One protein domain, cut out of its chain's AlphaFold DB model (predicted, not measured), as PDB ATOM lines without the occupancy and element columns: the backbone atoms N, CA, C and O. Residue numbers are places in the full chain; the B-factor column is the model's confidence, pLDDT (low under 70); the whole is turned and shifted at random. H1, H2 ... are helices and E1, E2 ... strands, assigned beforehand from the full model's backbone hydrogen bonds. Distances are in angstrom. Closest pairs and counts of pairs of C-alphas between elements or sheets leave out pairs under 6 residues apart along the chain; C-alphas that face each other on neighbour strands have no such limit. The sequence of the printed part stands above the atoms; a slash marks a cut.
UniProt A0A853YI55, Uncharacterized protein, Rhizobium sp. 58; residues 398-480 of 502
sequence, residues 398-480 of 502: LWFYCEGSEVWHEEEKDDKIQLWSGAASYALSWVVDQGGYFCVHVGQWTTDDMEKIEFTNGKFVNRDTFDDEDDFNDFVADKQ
ATOM      1  N   LEU A 398     -43.123  13.646  -6.925       92.81
ATOM      2  CA  LEU A 398     -43.816  12.545  -7.602       92.81
ATOM      3  C   LEU A 398     -44.007  12.801  -9.100       92.81
ATOM      4  O   LEU A 398     -44.544  11.946  -9.800       92.81
ATOM      5  N   TRP A 399     -43.639  13.991  -9.577       95.19
ATOM      6  CA  TRP A 399     -43.889  14.427 -10.943       95.19
ATOM      7  C   TRP A 399     -42.626  15.003 -11.569       95.19
ATOM      8  O   TRP A 399     -41.828  15.678 -10.917       95.19
ATOM      9  N   PHE A 400     -42.473  14.797 -12.872       95.38
ATOM     10  CA  PHE A 400     -41.453  15.469 -13.665       95.38
ATOM     11  C   PHE A 400     -42.035  15.959 -14.987       95.38
ATOM     12  O   PHE A 400     -42.950  15.360 -15.548       95.38
ATOM     13  N   TYR A 401     -41.511  17.077 -15.481       96.56
ATOM     14  CA  TYR A 401     -41.894  17.617 -16.778       96.56
ATOM     15  C   TYR A 401     -41.054  16.958 -17.873       96.56
ATOM     16  O   TYR A 401     -39.826  16.909 -17.759       96.56
ATOM     17  N   CYS A 402     -41.710  16.428 -18.903       95.62
ATOM     18  CA  CYS A 402     -41.042  15.830 -20.052       95.62
ATOM     19  C   CYS A 402     -40.966  16.853 -21.188       95.62
ATOM     20  O   CYS A 402     -41.974  17.119 -21.842       95.62
ATOM     21  N   GLU A 403     -39.766  17.365 -21.466       94.56
ATOM     22  CA  GLU A 403     -39.530  18.390 -22.500       94.56
ATOM     23  C   GLU A 403     -39.946  17.929 -23.907       94.56
ATOM     24  O   GLU A 403     -40.307  18.739 -24.749       94.56
ATOM     25  N   GLY A 404     -39.914  16.619 -24.177       91.81
ATOM     26  CA  GLY A 404     -40.307  16.072 -25.477       91.81
ATOM     27  C   GLY A 404     -41.820  16.009 -25.708       91.81
ATOM     28  O   GLY A 404     -42.276  16.132 -26.842       91.81
ATOM     29  N   SER A 405     -42.600  15.810 -24.641       93.12
ATOM     30  CA  SER A 405     -44.067  15.693 -24.717       93.12
ATOM     31  C   SER A 405     -44.809  16.939 -24.227       93.12
ATOM     32  O   SER A 405     -46.024  17.001 -24.358       93.12
ATOM     33  N   GLU A 406     -44.084  17.905 -23.658       95.31
ATOM     34  CA  GLU A 406     -44.598  19.154 -23.082       95.31
ATOM     35  C   GLU A 406     -45.671  18.968 -21.989       95.31
ATOM     36  O   GLU A 406     -46.437  19.885 -21.689       95.31
ATOM     37  N   VAL A 407     -45.696  17.804 -21.334       95.50
ATOM     38  CA  VAL A 407     -46.641  17.462 -20.259       95.50
ATOM     39  C   VAL A 407     -45.928  16.885 -19.035       95.50
ATOM     40  O   VAL A 407     -44.766  16.466 -19.093       95.50
ATOM     41  N   TRP A 408     -46.633  16.861 -17.903       96.19
ATOM     42  CA  TRP A 408     -46.152  16.266 -16.657       96.19
ATOM     43  C   TRP A 408     -46.403  14.760 -16.617       96.19
ATOM     44  O   TRP A 408     -47.502  14.290 -16.911       96.19
ATOM     45  N   HIS A 409     -45.387  14.019 -16.186       94.81
ATOM     46  CA  HIS A 409     -45.411  12.575 -15.984       94.81
ATOM     47  C   HIS A 409     -45.293  12.250 -14.499       94.81
ATOM     48  O   HIS A 409     -44.599  12.948 -13.758       94.81
ATOM     49  N   GLU A 410     -45.985  11.200 -14.070       93.44
ATOM     50  CA  GLU A 410     -45.904  10.666 -12.710       93.44
ATOM     51  C   GLU A 410     -44.711   9.704 -12.625       93.44
ATOM     52  O   GLU A 410     -44.639   8.746 -13.392       93.44
ATOM     53  N   GLU A 411     -43.785   9.937 -11.693       90.88
ATOM     54  CA  GLU A 411     -42.512   9.197 -11.596       90.88
ATOM     55  C   GLU A 411     -42.707   7.701 -11.288       90.88
ATOM     56  O   GLU A 411     -41.853   6.883 -11.607       90.88
ATOM     57  N   GLU A 412     -43.850   7.302 -10.720       90.81
ATOM     58  CA  GLU A 412     -44.177   5.882 -10.513       90.81
ATOM     59  C   GLU A 412     -44.638   5.158 -11.791       90.81
ATOM     60  O   GLU A 412     -44.649   3.925 -11.822       90.81
ATOM     61  N   LYS A 413     -45.064   5.894 -12.825       91.00
ATOM     62  CA  LYS A 413     -45.618   5.323 -14.066       91.00
ATOM     63  C   LYS A 413     -44.661   5.373 -15.240       91.00
ATOM     64  O   LYS A 413     -44.813   4.572 -16.159       91.00
ATOM     65  N   ASP A 414     -43.723   6.309 -15.220       93.62
ATOM     66  CA  ASP A 414     -42.735   6.458 -16.275       93.62
ATOM     67  C   ASP A 414     -41.380   6.846 -15.696       93.62
ATOM     68  O   ASP A 414     -41.282   7.630 -14.749       93.62
ATOM     69  N   ASP A 415     -40.327   6.303 -16.295       93.69
ATOM     70  CA  ASP A 415     -38.967   6.540 -15.849       93.69
ATOM     71  C   ASP A 415     -38.479   7.890 -16.378       93.69
ATOM     72  O   ASP A 415     -38.457   8.162 -17.583       93.69
ATOM     73  N   LYS A 416     -38.016   8.733 -15.457       94.62
ATOM     74  CA  LYS A 416     -37.339   9.984 -15.786       94.62
ATOM     75  C   LYS A 416     -35.912   9.704 -16.246       94.62
ATOM     76  O   LYS A 416     -35.074   9.252 -15.464       94.62
ATOM     77  N   ILE A 417     -35.597  10.067 -17.484       94.06
ATOM     78  CA  ILE A 417     -34.248   9.942 -18.042       94.06
ATOM     79  C   ILE A 417     -33.696  11.287 -18.523       94.06
ATOM     80  O   ILE A 417     -34.432  12.252 -18.735       94.06
ATOM     81  N   GLN A 418     -32.379  11.348 -18.718       93.38
ATOM     82  CA  GLN A 418     -31.698  12.455 -19.389       93.38
ATOM     83  C   GLN A 418     -31.090  11.947 -20.696       93.38
ATOM     84  O   GLN A 418     -30.467  10.881 -20.724       93.38
ATOM     85  N   LEU A 419     -31.282  12.709 -21.772       91.19
ATOM     86  CA  LEU A 419     -30.619  12.444 -23.045       91.19
ATOM     87  C   LEU A 419     -29.190  12.984 -23.002       91.19
ATOM     88  O   LEU A 419     -28.922  14.004 -22.376       91.19
ATOM     89  N   TRP A 420     -28.267  12.344 -23.715       85.31
ATOM     90  CA  TRP A 420     -26.879  12.822 -23.789       85.31
ATOM     91  C   TRP A 420     -26.741  14.228 -24.409       85.31
ATOM     92  O   TRP A 420     -25.776  14.939 -24.136       85.31
ATOM     93  N   SER A 421     -27.724  14.654 -25.211       80.44
ATOM     94  CA  SER A 421     -27.759  15.953 -25.888       80.44
ATOM     95  C   SER A 421     -28.063  17.145 -24.967       80.44
ATOM     96  O   SER A 421     -27.939  18.290 -25.406       80.44
ATOM     97  N   GLY A 422     -28.439  16.933 -23.696       82.81
ATOM     98  CA  GLY A 422     -28.706  18.041 -22.776       82.81
ATOM     99  C   GLY A 422     -29.164  17.645 -21.370       82.81
ATOM    100  O   GLY A 422     -29.382  16.488 -21.049       82.81
ATOM    101  N   ALA A 423     -29.336  18.646 -20.500       82.00
ATOM    102  CA  ALA A 423     -29.751  18.447 -19.103       82.00
ATOM    103  C   ALA A 423     -31.274  18.271 -18.909       82.00
ATOM    104  O   ALA A 423     -31.740  18.078 -17.782       82.00
ATOM    105  N   ALA A 424     -32.042  18.374 -19.994       90.69
ATOM    106  CA  ALA A 424     -33.489  18.221 -20.010       90.69
ATOM    107  C   ALA A 424     -33.922  16.823 -19.541       90.69
ATOM    108  O   ALA A 424     -33.221  15.830 -19.749       90.69
ATOM    109  N   SER A 425     -35.083  16.761 -18.888       92.94
ATOM    110  CA  SER A 425     -35.694  15.503 -18.459       92.94
ATOM    111  C   SER A 425     -36.700  15.033 -19.502       92.94
ATOM    112  O   SER A 425     -37.508  15.820 -19.994       92.94
ATOM    113  N   TYR A 426     -36.652  13.745 -19.814       94.94
ATOM    114  CA  TYR A 426     -37.548  13.092 -20.756       94.94
ATOM    115  C   TYR A 426     -38.169  11.866 -20.099       94.94
ATOM    116  O   TYR A 426     -37.557  11.236 -19.237       94.94
ATOM    117  N   ALA A 427     -39.386  11.548 -20.514       95.19
ATOM    118  CA  ALA A 427     -40.061  10.318 -20.141       95.19
ATOM    119  C   ALA A 427     -39.525   9.166 -21.002       95.19
ATOM    120  O   ALA A 427     -39.372   9.332 -22.218       95.19
ATOM    121  N   LEU A 428     -39.219   8.020 -20.395       94.69
ATOM    122  CA  LEU A 428     -38.678   6.869 -21.113       94.69
ATOM    123  C   LEU A 428     -39.651   6.374 -22.189       94.69
ATOM    124  O   LEU A 428     -39.202   6.069 -23.294       94.69
ATOM    125  N   SER A 429     -40.959   6.352 -21.910       93.69
ATOM    126  CA  SER A 429     -41.966   5.969 -22.912       93.69
ATOM    127  C   SER A 429     -41.891   6.845 -24.165       93.69
ATOM    128  O   SER A 429     -41.776   6.326 -25.273       93.69
ATOM    129  N   TRP A 430     -41.824   8.170 -23.992       94.75
ATOM    130  CA  TRP A 430     -41.688   9.113 -25.101       94.75
ATOM    131  C   TRP A 430     -40.401   8.867 -25.892       94.75
ATOM    132  O   TRP A 430     -40.420   8.852 -27.119       94.75
ATOM    133  N   VAL A 431     -39.278   8.636 -25.205       93.62
ATOM    134  CA  VAL A 431     -37.976   8.387 -25.846       93.62
ATOM    135  C   VAL A 431     -38.025   7.120 -26.697       93.62
ATOM    136  O   VAL A 431     -37.542   7.131 -27.827       93.62
ATOM    137  N   VAL A 432     -38.625   6.046 -26.179       92.44
ATOM    138  CA  VAL A 432     -38.809   4.781 -26.907       92.44
ATOM    139  C   VAL A 432     -39.741   4.966 -28.107       92.44
ATOM    140  O   VAL A 432     -39.422   4.476 -29.190       92.44
ATOM    141  N   ASP A 433     -40.831   5.722 -27.960       92.50
ATOM    142  CA  ASP A 433     -41.768   6.029 -29.051       92.50
ATOM    143  C   ASP A 433     -41.117   6.840 -30.179       92.50
ATOM    144  O   ASP A 433     -41.465   6.675 -31.348       92.50
ATOM    145  N   GLN A 434     -40.127   7.676 -29.852       92.94
ATOM    146  CA  GLN A 434     -39.298   8.365 -30.847       92.94
ATOM    147  C   GLN A 434     -38.197   7.471 -31.455       92.94
ATOM    148  O   GLN A 434     -37.352   7.964 -32.197       92.94
ATOM    149  N   GLY A 435     -38.165   6.169 -31.153       91.69
ATOM    150  CA  GLY A 435     -37.134   5.239 -31.634       91.69
ATOM    151  C   GLY A 435     -35.797   5.336 -30.887       91.69
ATOM    152  O   GLY A 435     -34.785   4.788 -31.342       91.69
ATOM    153  N   GLY A 436     -35.784   6.018 -29.741       92.88
ATOM    154  CA  GLY A 436     -34.605   6.199 -28.910       92.88
ATOM    155  C   GLY A 436     -34.074   4.897 -28.311       92.88
ATOM    156  O   GLY A 436     -34.768   3.885 -28.197       92.88
ATOM    157  N   TYR A 437     -32.797   4.911 -27.938       93.31
ATOM    158  CA  TYR A 437     -32.090   3.744 -27.417       93.31
ATOM    159  C   TYR A 437     -31.019   4.131 -26.393       93.31
ATOM    160  O   TYR A 437     -30.498   5.248 -26.385       93.31
ATOM    161  N   PHE A 438     -30.665   3.181 -25.526       95.25
ATOM    162  CA  PHE A 438     -29.587   3.344 -24.555       95.25
ATOM    163  C   PHE A 438     -28.233   3.019 -25.194       95.25
ATOM    164  O   PHE A 438     -27.964   1.868 -25.545       95.25
ATOM    165  N   CYS A 439     -27.373   4.029 -25.337       93.44
ATOM    166  CA  CYS A 439     -26.015   3.857 -25.833       93.44
ATOM    167  C   CYS A 439     -25.112   3.349 -24.704       93.44
ATOM    168  O   CYS A 439     -24.766   4.083 -23.778       93.44
ATOM    169  N   VAL A 440     -24.694   2.084 -24.785       93.81
ATOM    170  CA  VAL A 440     -23.911   1.436 -23.716       93.81
ATOM    171  C   VAL A 440     -22.470   1.935 -23.610       93.81
ATOM    172  O   VAL A 440     -21.826   1.661 -22.602       93.81
ATOM    173  N   HIS A 441     -21.965   2.639 -24.629       93.19
ATOM    174  CA  HIS A 441     -20.639   3.255 -24.599       93.19
ATOM    175  C   HIS A 441     -20.612   4.452 -23.637       93.19
ATOM    176  O   HIS A 441     -19.820   4.474 -22.699       93.19
ATOM    177  N   VAL A 442     -21.545   5.393 -23.811       90.69
ATOM    178  CA  VAL A 442     -21.652   6.598 -22.967       90.69
ATOM    179  C   VAL A 442     -22.527   6.400 -21.727       90.69
ATOM    180  O   VAL A 442     -22.530   7.239 -20.831       90.69
ATOM    181  N   GLY A 443     -23.280   5.299 -21.656       92.12
ATOM    182  CA  GLY A 443     -24.179   5.005 -20.541       92.12
ATOM    183  C   GLY A 443     -25.374   5.959 -20.456       92.12
ATOM    184  O   GLY A 443     -25.849   6.243 -19.358       92.12
ATOM    185  N   GLN A 444     -25.844   6.475 -21.594       93.25
ATOM    186  CA  GLN A 444     -26.920   7.466 -21.683       93.25
ATOM    187  C   GLN A 444     -27.900   7.121 -22.807       93.25
ATOM    188  O   GLN A 444     -27.561   6.415 -23.761       93.25
ATOM    189  N   TRP A 445     -29.127   7.627 -22.695       94.44
ATOM    190  CA  TRP A 445     -30.143   7.503 -23.737       94.44
ATOM    191  C   TRP A 445     -29.943   8.544 -24.842       94.44
ATOM    192  O   TRP A 445     -29.499   9.667 -24.590       94.44
ATOM    193  N   THR A 446     -30.287   8.172 -26.073       91.94
ATOM    194  CA  THR A 446     -30.269   9.045 -27.251       91.94
ATOM    195  C   THR A 446     -31.481   8.781 -28.138       91.94
ATOM    196  O   THR A 446     -31.972   7.655 -28.194       91.94
ATOM    197  N   THR A 447     -31.941   9.810 -28.846       91.38
ATOM    198  CA  THR A 447     -32.881   9.700 -29.974       91.38
ATOM    199  C   THR A 447     -32.195   9.891 -31.330       91.38
ATOM    200  O   THR A 447     -32.836   9.730 -32.359       91.38
ATOM    201  N   ASP A 448     -30.901  10.223 -31.342       88.38
ATOM    202  CA  ASP A 448     -30.094  10.316 -32.560       88.38
ATOM    203  C   ASP A 448     -29.739   8.914 -33.062       88.38
ATOM    204  O   ASP A 448     -29.018   8.173 -32.380       88.38
ATOM    205  N   ASP A 449     -30.275   8.560 -34.228       84.44
ATOM    206  CA  ASP A 449     -30.146   7.260 -34.874       84.44
ATOM    207  C   ASP A 449     -29.193   7.254 -36.079       84.44
ATOM    208  O   ASP A 449     -28.993   6.189 -36.670       84.44
ATOM    209  N   MET A 450     -28.562   8.390 -36.416       83.12
ATOM    210  CA  MET A 450     -27.772   8.533 -37.649       83.12
ATOM    211  C   MET A 450     -26.641   7.505 -37.755       83.12
ATOM    212  O   MET A 450     -26.383   6.970 -38.831       83.12
ATOM    213  N   GLU A 451     -26.015   7.181 -36.626       88.62
ATOM    214  CA  GLU A 451     -24.899   6.240 -36.534       88.62
ATOM    215  C   GLU A 451     -25.170   5.133 -35.494       88.62
ATOM    216  O   GLU A 451     -24.283   4.661 -34.772       88.62
ATOM    217  N   LYS A 452     -26.435   4.707 -35.381       92.00
ATOM    218  CA  LYS A 452     -26.848   3.609 -34.496       92.00
ATOM    219  C   LYS A 452     -26.276   2.271 -34.970       92.00
ATOM    220  O   LYS A 452     -26.543   1.816 -36.081       92.00
ATOM    221  N   ILE A 453     -25.559   1.582 -34.083       92.38
ATOM    222  CA  ILE A 453     -25.056   0.222 -34.299       92.38
ATOM    223  C   ILE A 453     -25.692  -0.713 -33.272       92.38
ATOM    224  O   ILE A 453     -25.565  -0.511 -32.063       92.38
ATOM    225  N   GLU A 454     -26.360  -1.754 -33.764       93.56
ATOM    226  CA  GLU A 454     -26.932  -2.833 -32.959       93.56
ATOM    227  C   GLU A 454     -25.997  -4.047 -32.941       93.56
ATOM    228  O   GLU A 454     -25.488  -4.488 -33.976       93.56
ATOM    229  N   PHE A 455     -25.773  -4.610 -31.758       92.75
ATOM    230  CA  PHE A 455     -25.003  -5.837 -31.569       92.75
ATOM    231  C   PHE A 455     -25.926  -7.050 -31.411       92.75
ATOM    232  O   PHE A 455     -27.066  -6.934 -30.971       92.75
ATOM    233  N   THR A 456     -25.416  -8.254 -31.686       89.75
ATOM    234  CA  THR A 456     -26.185  -9.516 -31.591       89.75
ATOM    235  C   THR A 456     -26.732  -9.833 -30.196       89.75
ATOM    236  O   THR A 456     -27.594 -10.695 -30.055       89.75
ATOM    237  N   ASN A 457     -26.244  -9.152 -29.158       87.69
ATOM    238  CA  ASN A 457     -26.737  -9.257 -27.785       87.69
ATOM    239  C   ASN A 457     -27.869  -8.258 -27.461       87.69
ATOM    240  O   ASN A 457     -28.227  -8.130 -26.290       87.69
ATOM    241  N   GLY A 458     -28.387  -7.532 -28.458       90.56
ATOM    242  CA  GLY A 458     -29.457  -6.541 -28.313       90.56
ATOM    243  C   GLY A 458     -29.014  -5.209 -27.699       90.56
ATOM    244  O   GLY A 458     -29.857  -4.393 -27.336       90.56
ATOM    245  N   LYS A 459     -27.703  -4.980 -27.529       92.94
ATOM    246  CA  LYS A 459     -27.166  -3.690 -27.074       92.94
ATOM    247  C   LYS A 459     -26.933  -2.757 -28.253       92.94
ATOM    248  O   LYS A 459     -26.606  -3.202 -29.351       92.94
ATOM    249  N   PHE A 460     -27.014  -1.460 -27.978       93.62
ATOM    250  CA  PHE A 460     -26.835  -0.408 -28.969       93.62
ATOM    251  C   PHE A 460     -25.687   0.524 -28.585       93.62
ATOM    252  O   PHE A 460     -25.497   0.838 -27.406       93.62
ATOM    253  N   VAL A 461     -24.951   1.005 -29.582       93.44
ATOM    254  CA  VAL A 461     -24.038   2.150 -29.456       93.44
ATOM    255  C   VAL A 461     -24.332   3.165 -30.555       93.44
ATOM    256  O   VAL A 461     -24.886   2.817 -31.594       93.44
ATOM    257  N   ASN A 462     -23.982   4.424 -30.318       91.69
ATOM    258  CA  ASN A 462     -23.935   5.449 -31.352       91.69
ATOM    259  C   ASN A 462     -22.464   5.626 -31.765       91.69
ATOM    260  O   ASN A 462     -21.622   5.880 -30.899       91.69
ATOM    261  N   ARG A 463     -22.143   5.437 -33.049       90.62
ATOM    262  CA  ARG A 463     -20.761   5.486 -33.554       90.62
ATOM    263  C   ARG A 463     -20.109   6.853 -33.347       90.62
ATOM    264  O   ARG A 463     -18.913   6.896 -33.091       90.62
ATOM    265  N   ASP A 464     -20.883   7.934 -33.361       90.38
ATOM    266  CA  ASP A 464     -20.371   9.300 -33.176       90.38
ATOM    267  C   ASP A 464     -19.917   9.587 -31.739       90.38
ATOM    268  O   ASP A 464     -19.379  10.651 -31.446       90.38
ATOM    269  N   THR A 465     -20.124   8.638 -30.821       91.00
ATOM    270  CA  THR A 465     -19.611   8.751 -29.451       91.00
ATOM    271  C   THR A 465     -18.160   8.295 -29.296       91.00
ATOM    272  O   THR A 465     -17.636   8.406 -28.192       91.00
ATOM    273  N   PHE A 466     -17.530   7.778 -30.355       92.38
ATOM    274  CA  PHE A 466     -16.126   7.357 -30.372       92.38
ATOM    275  C   PHE A 466     -15.258   8.419 -31.054       92.38
ATOM    276  O   PHE A 466     -15.704   9.056 -32.010       92.38
ATOM    277  N   ASP A 467     -14.020   8.601 -30.582       92.25
ATOM    278  CA  ASP A 467     -13.113   9.626 -31.128       92.25
ATOM    279  C   ASP A 467     -12.706   9.309 -32.579       92.25
ATOM    280  O   ASP A 467     -12.572  10.210 -33.416       92.25
ATOM    281  N   ASP A 468     -12.521   8.023 -32.886       93.81
ATOM    282  CA  ASP A 468     -12.207   7.509 -34.215       93.81
ATOM    283  C   ASP A 468     -12.598   6.020 -34.383       93.81
ATOM    284  O   ASP A 468     -13.237   5.399 -33.530       93.81
ATOM    285  N   GLU A 469     -12.268   5.445 -35.545       91.81
ATOM    286  CA  GLU A 469     -12.576   4.046 -35.869       91.81
ATOM    287  C   GLU A 469     -11.744   3.042 -35.057       91.81
ATOM    288  O   GLU A 469     -12.217   1.929 -34.817       91.81
ATOM    289  N   ASP A 470     -10.545   3.416 -34.609       94.50
ATOM    290  CA  ASP A 470      -9.700   2.542 -33.797       94.50
ATOM    291  C   ASP A 470     -10.278   2.427 -32.377       94.50
ATOM    292  O   ASP A 470     -10.419   1.311 -31.879       94.50
ATOM    293  N   ASP A 471     -10.735   3.537 -31.786       94.06
ATOM    294  CA  ASP A 471     -11.419   3.565 -30.481       94.06
ATOM    295  C   ASP A 471     -12.701   2.704 -30.476       94.06
ATOM    296  O   ASP A 471     -12.922   1.871 -29.590       94.06
ATOM    297  N   PHE A 472     -13.511   2.802 -31.537       94.56
ATOM    298  CA  PHE A 472     -14.676   1.929 -31.717       94.56
ATOM    299  C   PHE A 472     -14.287   0.445 -31.810       94.56
ATOM    300  O   PHE A 472     -14.897  -0.408 -31.154       94.56
ATOM    301  N   ASN A 473     -13.281   0.113 -32.623       92.56
ATOM    302  CA  ASN A 473     -12.840  -1.270 -32.806       92.56
ATOM    303  C   ASN A 473     -12.251  -1.860 -31.518       92.56
ATOM    304  O   ASN A 473     -12.536  -3.019 -31.200       92.56
ATOM    305  N   ASP A 474     -11.491  -1.069 -30.759       93.75
ATOM    306  CA  ASP A 474     -10.937  -1.453 -29.463       93.75
ATOM    307  C   ASP A 474     -12.051  -1.732 -28.447       93.75
ATOM    308  O   ASP A 474     -12.022  -2.765 -27.768       93.75
ATOM    309  N   PHE A 475     -13.093  -0.891 -28.398       93.75
ATOM    310  CA  PHE A 475     -14.272  -1.134 -27.562       93.75
ATOM    311  C   PHE A 475     -14.988  -2.442 -27.933       93.75
ATOM    312  O   PHE A 475     -15.312  -3.253 -27.056       93.75
ATOM    313  N   VAL A 476     -15.225  -2.683 -29.227       92.69
ATOM    314  CA  VAL A 476     -15.882  -3.912 -29.705       92.69
ATOM    315  C   VAL A 476     -15.038  -5.152 -29.384       92.69
ATOM    316  O   VAL A 476     -15.585  -6.167 -28.934       92.69
ATOM    317  N   ALA A 477     -13.716  -5.067 -29.566       91.19
ATOM    318  CA  ALA A 477     -12.773  -6.142 -29.278       91.19
ATOM    319  C   ALA A 477     -12.684  -6.459 -27.774       91.19
ATOM    320  O   ALA A 477     -12.759  -7.633 -27.403       91.19
ATOM    321  N   ASP A 478     -12.593  -5.439 -26.911       93.38
ATOM    322  CA  ASP A 478     -12.575  -5.585 -25.447       93.38
ATOM    323  C   ASP A 478     -13.837  -6.288 -24.935       93.38
ATOM    324  O   ASP A 478     -13.773  -7.228 -24.137       93.38
ATOM    325  N   LYS A 479     -15.007  -5.881 -25.440       92.25
ATOM    326  CA  LYS A 479     -16.292  -6.461 -25.031       92.25
ATOM    327  C   LYS A 479     -16.600  -7.812 -25.673       92.25
ATOM    328  O   LYS A 479     -17.544  -8.471 -25.232       92.25
ATOM    329  N   GLN A 480     -15.819  -8.228 -26.674       91.06
ATOM    330  CA  GLN A 480     -16.051  -9.428 -27.483       91.06
ATOM    331  C   GLN A 480     -17.450  -9.440 -28.126       91.06
ATOM    332  O   GLN A 480     -18.117 -10.476 -28.179       91.06
TER     333      GLN A 480
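Overview. This is residues 398 to 480 of the 502 residues of an uncharacterized protein of Rhizobium sp. 58 (UniProt A0A853YI55). Four small two-stranded hairpins follow one another in a line, E1 with E2, E3 with E4, E5 with E6 and E7 with E8, and the longer helix H2 makes the end of the line far from E1 and E2. The short helix H1 lies beside the E3 and E4 hairpin, and E5 and E6 lie nearest the middle. The 83 printed residues hold two named helices and eight named strands, in the order E1 E2 E3 E4 H1 E5 E6 E7 E8 H2, and the class is mixed, helices and strands. Each hairpin is a separate antiparallel sheet of two strands. The whole is only just loose, close to compact, with a radius of gyration of the C-alphas of 14.5 A, and it is elongated, with spans of 43 by 23 by 18 A.

Along the chain. The printed part begins at Leu 398, and E1 is residues 399 to 402, 9.6 A from first to last C-alpha, with C-alpha 399 at (-43.889, 14.427, -10.943). E2 is residues 407 to 410, 10.2 A long. E3 is residues 416 to 418, 7.1 A, and E4 is residues 425 to 427, 7.0 A. H1, residues 428 to 433, follows E4 with no residue between them and is 8.6 A long. E5 is residues 437 to 439, 6.3 A, with C-alpha 437 at (-32.090, 3.744, -27.417), and E6 is residues 444 to 446, 6.7 A. E7 is residues 452 to 454, 6.6 A, and E8 is residues 460 to 462, 7.0 A. H2, residues 469 to 479, is 15.5 A long and ends with C-alpha 479 at (-16.292, -6.461, -25.031).

Arrangement. E1 and E2 form a hairpin, antiparallel at 141 degrees, with N 400 and O 409 3.0 A apart and N 409 and O 400 2.9 A apart, both within hydrogen-bond range. Between E1 and E4 the closest C-alphas are those of Cys 402 and Tyr 426, 4.5 A apart. E2 and E3 are only just apart, with closest C-alphas at 8.5 A. E3 and E4 form a hairpin, antiparallel at 129 degrees, with N 417 and O 426 at 2.9 A. The closest C-alphas of E3 and H1 are those of Ile 417 and Leu 428, 6.2 A apart. Between E3 and E6 the closest C-alphas are those of Gln 418 and Trp 445, 6.8 A apart. E5 and E6 form a hairpin, antiparallel at 134 degrees, with N 437 and O 446 at 2.9 A and N 439 and O 444 at 2.9 A. Between H1 and E5 the closest C-alphas are those of Val 431 and Tyr 437, 7.7 A apart. Between E5 and E8 the closest are those of Cys 439 and Val 461, 4.5 A apart. E6 and E7 are apart. E7 and E8 form a hairpin, antiparallel at 155 degrees, with N 453 and O 461 at 2.9 A. H2 is apart from H1 and, among the strands, for instance from E1, E5 and E7. In H1 and H2 every O i to N i+4 pair is within hydrogen-bond range.

Size, cuts and confidence. The two C-alphas farthest apart are those of Leu 398 and Asp 470, at 44.2 A, and the first and last printed C-alphas are 40.6 A apart. The printed part has no cut. No link is long; those from E3 to E4 and from E8 to H2, with 6 residues each, are short, and the others are tight. The mean pLDDT of the printed part is 92.2, and no printed residue is under 70.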